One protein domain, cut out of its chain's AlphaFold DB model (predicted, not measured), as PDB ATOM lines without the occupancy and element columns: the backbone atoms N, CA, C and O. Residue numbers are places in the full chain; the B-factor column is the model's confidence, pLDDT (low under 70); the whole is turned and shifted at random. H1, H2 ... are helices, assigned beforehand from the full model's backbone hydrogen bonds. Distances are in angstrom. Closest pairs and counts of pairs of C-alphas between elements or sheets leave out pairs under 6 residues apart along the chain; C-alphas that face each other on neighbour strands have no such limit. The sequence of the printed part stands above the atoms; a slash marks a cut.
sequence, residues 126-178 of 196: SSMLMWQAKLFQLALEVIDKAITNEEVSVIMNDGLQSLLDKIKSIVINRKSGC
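What this domain is: This is residues 126 to 178 of the 196 residues of the protein "Protein FAR1-RELATED SEQUENCE" of Ziziphus jujuba (UniProt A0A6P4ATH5). Two long helices, H1 and then H2, meet near their ends as a narrow V, with a tight link at the point and the rest of both arms open to each other. Residues 126 to 138 of H1 and 161 to 178, mostly H2, stand free. The printed part has 53 residues, with two named helices and no named strand, and its class is all helix. It is only just loose, close to extended, with a radius of gyration of the C-alphas of 14.6 A, and flat, spanning 46 by 29 by 7 A.

How they stand to each other: H1, residues 126 to 147, and H2, residues 150 to 176, form a helical hairpin. They touch through residues 142 to 147 of H1 and 152 to 156 of H2 alone; the closest C-alphas, of Ala 146 and Ser 153, are 4.7 A apart. They run opposite ways at a shallow tilt of 32 degrees, only just short of steep. In H1 every O i to N i+4 pair is within hydrogen-bond range; in H2, 22 of 23 are.

Where its parts are: H1 begins at C-alpha 126 (20.947, 19.343, 84.825) and measures 32.0 A from first to last C-alpha. H2 measures 39.6 A and ends at C-alpha 176 (39.576, 29.197, 106.437).

The domain as a whole: The two C-alphas farthest apart, of Thr 148 and Cys 178, are 46.2 A apart. The printed part has no cut. Its mean pLDDT is 75.8, and residues 126 to 133 and 173 to 178 are under 70.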
ATOM      1  N   SER A 126      21.107  19.092  86.270       46.94
ATOM      2  CA  SER A 126      20.947  19.343  84.825       46.94
ATOM      3  C   SER A 126      21.464  20.723  84.393       46.94
ATOM      4  O   SER A 126      22.101  20.835  83.349       46.94
ATOM      5  N   SER A 127      21.274  21.755  85.220       52.59
ATOM      6  CA  SER A 127      21.803  23.107  84.988       52.59
ATOM      7  C   SER A 127      23.335  23.154  85.017       52.59
ATOM      8  O   SER A 127      23.948  23.823  84.189       52.59
ATOM      9  N   MET A 128      23.967  22.383  85.907       47.28
ATOM     10  CA  MET A 128      25.427  22.280  85.994       47.28
ATOM     11  C   MET A 128      26.048  21.592  84.769       47.28
ATOM     12  O   MET A 128      27.137  21.967  84.349       47.28
ATOM     13  N   LEU A 129      25.351  20.622  84.168       50.12
ATOM     14  CA  LEU A 129      25.812  19.922  82.963       50.12
ATOM     15  C   LEU A 129      25.753  20.810  81.716       50.12
ATOM     16  O   LEU A 129      26.700  20.827  80.936       50.12
ATOM     17  N   MET A 130      24.681  21.594  81.558       59.16
ATOM     18  CA  MET A 130      24.611  22.600  80.492       59.16
ATOM     19  C   MET A 130      25.684  23.679  80.663       59.16
ATOM     20  O   MET A 130      26.250  24.143  79.679       59.16
ATOM     21  N   TRP A 131      25.994  24.056  81.905       55.78
ATOM     22  CA  TRP A 131      27.061  25.009  82.194       55.78
ATOM     23  C   TRP A 131      28.448  24.461  81.839       55.78
ATOM     24  O   TRP A 131      29.223  25.139  81.173       55.78
ATOM     25  N   GLN A 132      28.737  23.210  82.204       50.84
ATOM     26  CA  GLN A 132      30.000  22.558  81.853       50.84
ATOM     27  C   GLN A 132      30.184  22.422  80.338       50.84
ATOM     28  O   GLN A 132      31.244  22.769  79.830       50.84
ATOM     29  N   ALA A 133      29.155  21.979  79.608       66.50
ATOM     30  CA  ALA A 133      29.225  21.855  78.150       66.50
ATOM     31  C   ALA A 133      29.519  23.201  77.463       66.50
ATOM     32  O   ALA A 133      30.357  23.261  76.567       66.50
ATOM     33  N   LYS A 134      28.895  24.291  77.932       71.69
ATOM     34  CA  LYS A 134      29.165  25.649  77.435       71.69
ATOM     35  C   LYS A 134      30.608  26.090  77.685       71.69
ATOM     36  O   LYS A 134      31.221  26.670  76.797       71.69
ATOM     37  N   LEU A 135      31.159  25.798  78.865       72.25
ATOM     38  CA  LEU A 135      32.549  26.137  79.187       72.25
ATOM     39  C   LEU A 135      33.548  25.382  78.302       72.25
ATOM     40  O   LEU A 135      34.517  25.978  77.843       72.25
ATOM     41  N   PHE A 136      33.299  24.099  78.025       72.31
ATOM     42  CA  PHE A 136      34.141  23.319  77.114       72.31
ATOM     43  C   PHE A 136      34.090  23.843  75.678       72.31
ATOM     44  O   PHE A 136      35.133  23.961  75.046       72.31
ATOM     45  N   GLN A 137      32.905  24.195  75.174       71.50
ATOM     46  CA  GLN A 137      32.775  24.794  73.841       71.50
ATOM     47  C   GLN A 137      33.546  26.111  73.735       71.50
ATOM     48  O   GLN A 137      34.296  26.299  72.782       71.50
ATOM     49  N   LEU A 138      33.420  26.977  74.743       80.38
ATOM     50  CA  LEU A 138      34.153  28.238  74.790       80.38
ATOM     51  C   LEU A 138      35.670  28.011  74.809       80.38
ATOM     52  O   LEU A 138      36.402  28.690  74.099       80.38
ATOM     53  N   ALA A 139      36.146  27.042  75.597       82.19
ATOM     54  CA  ALA A 139      37.568  26.721  75.666       82.19
ATOM     55  C   ALA A 139      38.113  26.251  74.309       82.19
ATOM     56  O   ALA A 139      39.174  26.707  73.896       82.19
ATOM     57  N   LEU A 140      37.376  25.389  73.602       76.00
ATOM     58  CA  LEU A 140      37.768  24.910  72.274       76.00
ATOM     59  C   LEU A 140      37.833  26.044  71.247       76.00
ATOM     60  O   LEU A 140      38.792  26.107  70.487       76.00
ATOM     61  N   GLU A 141      36.862  26.957  71.249       81.44
ATOM     62  CA  GLU A 141      36.859  28.101  70.330       81.44
ATOM     63  C   GLU A 141      38.043  29.049  70.583       81.44
ATOM     64  O   GLU A 141      38.664  29.546  69.645       81.44
ATOM     65  N   VAL A 142      38.377  29.291  71.854       84.00
ATOM     66  CA  VAL A 142      39.540  30.110  72.221       84.00
ATOM     67  C   VAL A 142      40.842  29.424  71.799       84.00
ATOM     68  O   VAL A 142      41.709  30.087  71.237       84.00
ATOM     69  N   ILE A 143      40.962  28.109  72.012       87.19
ATOM     70  CA  ILE A 143      42.128  27.316  71.590       87.19
ATOM     71  C   ILE A 143      42.315  27.377  70.071       87.19
ATOM     72  O   ILE A 143      43.428  27.620  69.614       87.19
ATOM     73  N   ASP A 144      41.243  27.195  69.297       85.94
ATOM     74  CA  ASP A 144      41.281  27.209  67.826       85.94
ATOM     75  C   ASP A 144      41.780  28.554  67.273       85.94
ATOM     76  O   ASP A 144      42.575  28.603  66.340       85.94
ATOM     77  N   LYS A 145      41.393  29.659  67.917       82.75
ATOM     78  CA  LYS A 145      41.852  31.010  67.555       82.75
ATOM     79  C   LYS A 145      43.276  31.305  68.026       82.75
ATOM     80  O   LYS A 145      43.998  32.058  67.374       82.75
ATOM     81  N   ALA A 146      43.675  30.743  69.164       84.19
ATOM     82  CA  ALA A 146      44.994  30.960  69.743       84.19
ATOM     83  C   ALA A 146      46.080  30.145  69.031       84.19
ATOM     84  O   ALA A 146      47.166  30.665  68.801       84.19
ATOM     85  N   ILE A 147      45.797  28.906  68.616       82.25
ATOM     86  CA  ILE A 147      46.809  28.013  68.024       82.25
ATOM     87  C   ILE A 147      47.377  28.544  66.703       82.25
ATOM     88  O   ILE A 147      48.496  28.212  66.323       82.25
ATOM     89  N   THR A 148      46.621  29.395  66.010       81.94
ATOM     90  CA  THR A 148      47.038  30.016  64.751       81.94
ATOM     91  C   THR A 148      47.864  31.293  64.935       81.94
ATOM     92  O   THR A 148      48.332  31.848  63.944       81.94
ATOM     93  N   ASN A 149      48.022  31.797  66.167       85.19
ATOM     94  CA  ASN A 149      48.722  33.049  66.450       85.19
ATOM     95  C   ASN A 149      49.442  33.013  67.814       85.19
ATOM     96  O   ASN A 149      48.823  32.908  68.875       85.19
ATOM     97  N   GLU A 150      50.764  33.157  67.782       84.12
ATOM     98  CA  GLU A 150      51.628  33.053  68.962       84.12
ATOM     99  C   GLU A 150      51.366  34.152  70.008       84.12
ATOM    100  O   GLU A 150      51.301  33.860  71.203       84.12
ATOM    101  N   GLU A 151      51.100  35.391  69.587       86.38
ATOM    102  CA  GLU A 151      50.758  36.491  70.501       86.38
ATOM    103  C   GLU A 151      49.422  36.232  71.216       86.38
ATOM    104  O   GLU A 151      49.292  36.446  72.424       86.38
ATOM    105  N   VAL A 152      48.429  35.695  70.499       84.25
ATOM    106  CA  VAL A 152      47.124  35.320  71.074       84.25
ATOM    107  C   VAL A 152      47.258  34.136  72.037       84.25
ATOM    108  O   VAL A 152      46.562  34.092  73.054       84.25
ATOM    109  N   SER A 153      48.179  33.205  71.774       82.19
ATOM    110  CA  SER A 153      48.488  32.088  72.677       82.19
ATOM    111  C   SER A 153      49.057  32.550  74.018       82.19
ATOM    112  O   SER A 153      48.656  32.022  75.060       82.19
ATOM    113  N   VAL A 154      49.930  33.563  74.023       89.81
ATOM    114  CA  VAL A 154      50.445  34.163  75.267       89.81
ATOM    115  C   VAL A 154      49.304  34.795  76.070       89.81
ATOM    116  O   VAL A 154      49.137  34.481  77.248       89.81
ATOM    117  N   ILE A 155      48.440  35.584  75.416       91.00
ATOM    118  CA  ILE A 155      47.272  36.218  76.058       91.00
ATOM    119  C   ILE A 155      46.319  35.171  76.650       91.00
ATOM    120  O   ILE A 155      45.818  35.330  77.767       91.00
ATOM    121  N   MET A 156      46.061  34.090  75.909       90.38
ATOM    122  CA  MET A 156      45.236  32.980  76.379       90.38
ATOM    123  C   MET A 156      45.835  32.347  77.638       90.38
ATOM    124  O   MET A 156      45.112  32.142  78.617       90.38
ATOM    125  N   ASN A 157      47.132  32.038  77.625       88.38
ATOM    126  CA  ASN A 157      47.797  31.372  78.739       88.38
ATOM    127  C   ASN A 157      47.789  32.243  80.006       88.38
ATOM    128  O   ASN A 157      47.375  31.781  81.073       88.38
ATOM    129  N   ASP A 158      48.120  33.529  79.874       92.75
ATOM    130  CA  ASP A 158      48.092  34.488  80.983       92.75
ATOM    131  C   ASP A 158      46.680  34.641  81.570       92.75
ATOM    132  O   ASP A 158      46.481  34.634  82.792       92.75
ATOM    133  N   GLY A 159      45.667  34.716  80.701       91.69
ATOM    134  CA  GLY A 159      44.264  34.788  81.100       91.69
ATOM    135  C   GLY A 159      43.799  33.543  81.862       91.69
ATOM    136  O   GLY A 159      43.149  33.658  82.909       91.69
ATOM    137  N   LEU A 160      44.155  32.351  81.378       91.56
ATOM    138  CA  LEU A 160      43.826  31.084  82.037       91.56
ATOM    139  C   LEU A 160      44.522  30.952  83.390       91.56
ATOM    140  O   LEU A 160      43.882  30.551  84.368       91.56
ATOM    141  N   GLN A 161      45.793  31.336  83.477       91.12
ATOM    142  CA  GLN A 161      46.549  31.290  84.723       91.12
ATOM    143  C   GLN A 161      45.955  32.246  85.769       91.12
ATOM    144  O   GLN A 161      45.692  31.840  86.904       91.12
ATOM    145  N   SER A 162      45.605  33.474  85.366       93.44
ATOM    146  CA  SER A 162      44.914  34.438  86.233       93.44
ATOM    147  C   SER A 162      43.568  33.907  86.745       93.44
ATOM    148  O   SER A 162      43.232  34.051  87.926       93.44
ATOM    149  N   LEU A 163      42.783  33.262  85.876       90.19
ATOM    150  CA  LEU A 163      41.514  32.638  86.258       90.19
ATOM    151  C   LEU A 163      41.720  31.490  87.250       90.19
ATOM    152  O   LEU A 163      40.983  31.401  88.236       90.19
ATOM    153  N   LEU A 164      42.721  30.636  87.029       86.69
ATOM    154  CA  LEU A 164      43.052  29.544  87.944       86.69
ATOM    155  C   LEU A 164      43.405  30.070  89.333       86.69
ATOM    156  O   LEU A 164      42.928  29.525  90.331       86.69
ATOM    157  N   ASP A 165      44.178  31.145  89.414       90.62
ATOM    158  CA  ASP A 165      44.604  31.699  90.697       90.62
ATOM    159  C   ASP A 165      43.444  32.369  91.450       90.62
ATOM    160  O   ASP A 165      43.307  32.194  92.665       90.62
ATOM    161  N   LYS A 166      42.507  33.005  90.731       91.19
ATOM    162  CA  LYS A 166      41.233  33.482  91.304       91.19
ATOM    163  C   LYS A 166      40.350  32.339  91.814       91.19
ATOM    164  O   LYS A 166      39.726  32.460  92.865       91.19
ATOM    165  N   ILE A 167      40.283  31.212  91.105       87.69
ATOM    166  CA  ILE A 167      39.508  30.046  91.561       87.69
ATOM    167  C   ILE A 167      40.143  29.448  92.819       87.69
ATOM    168  O   ILE A 167      39.437  29.152  93.788       87.69
ATOM    169  N   LYS A 168      41.471  29.297  92.830       86.69
ATOM    170  CA  LYS A 168      42.213  28.789  93.991       86.69
ATOM    171  C   LYS A 168      41.977  29.660  95.223       86.69
ATOM    172  O   LYS A 168      41.692  29.107  96.283       86.69
ATOM    173  N   SER A 169      42.020  30.988  95.094       86.75
ATOM    174  CA  SER A 169      41.796  31.891  96.231       86.75
ATOM    175  C   SER A 169      40.385  31.756  96.819       86.75
ATOM    176  O   SER A 169      40.235  31.674  98.037       86.75
ATOM    177  N   ILE A 170      39.351  31.597  95.987       85.38
ATOM    178  CA  ILE A 170      37.974  31.341  96.447       85.38
ATOM    179  C   ILE A 170      37.868  30.000  97.189       85.38
ATOM    180  O   ILE A 170      37.188  29.899  98.214       85.38
ATOM    181  N   VAL A 171      38.525  28.955  96.683       74.06
ATOM    182  CA  VAL A 171      38.508  27.618  97.299       74.06
ATOM    183  C   VAL A 171      39.261  27.605  98.633       74.06
ATOM    184  O   VAL A 171      38.808  26.954  99.577       74.06
ATOM    185  N   ILE A 172      40.367  28.343  98.738       73.06
ATOM    186  CA  ILE A 172      41.153  28.492  99.971       73.06
ATOM    187  C   ILE A 172      40.368  29.298 101.019       73.06
ATOM    188  O   ILE A 172      40.257  28.853 102.161       73.06
ATOM    189  N   ASN A 173      39.717  30.394 100.622       63.72
ATOM    190  CA  ASN A 173      38.899  31.225 101.518       63.72
ATOM    191  C   ASN A 173      37.675  30.489 102.091       63.72
ATOM    192  O   ASN A 173      37.190  30.824 103.167       63.72
ATOM    193  N   ARG A 174      37.177  29.445 101.415       52.91
ATOM    194  CA  ARG A 174      36.129  28.568 101.968       52.91
ATOM    195  C   ARG A 174      36.641  27.586 103.023       52.91
ATOM    196  O   ARG A 174      35.838  27.116 103.823       52.91
ATOM    197  N   LYS A 175      37.937  27.252 103.030       51.06
ATOM    198  CA  LYS A 175      38.539  26.355 104.035       51.06
ATOM    199  C   LYS A 175      38.913  27.089 105.325       51.06
ATOM    200  O   LYS A 175      38.850  26.477 106.386       51.06
ATOM    201  N   SER A 176      39.256  28.376 105.257       47.72
ATOM    202  CA  SER A 176      39.576  29.197 106.437       47.72
ATOM    203  C   SER A 176      38.344  29.646 107.237       47.72
ATOM    204  O   SER A 176      38.468  29.927 108.422       47.72
ATOM    205  N   GLY A 177      37.147  29.649 106.641       43.62
ATOM    206  CA  GLY A 177      35.894  30.018 107.319       43.62
ATOM    207  C   GLY A 177      35.277  28.952 108.238       43.62
ATOM    208  O   GLY A 177      34.148  29.140 108.676       43.62
ATOM    209  N   CYS A 178      35.959  27.829 108.507       40.66
ATOM    210  CA  CYS A 178      35.416  26.714 109.302       40.66
ATOM    211  C   CYS A 178      36.146  26.461 110.639       40.66
ATOM    212  O   CYS A 178      35.998  25.386 111.218       40.66
TER     213      CYS A 178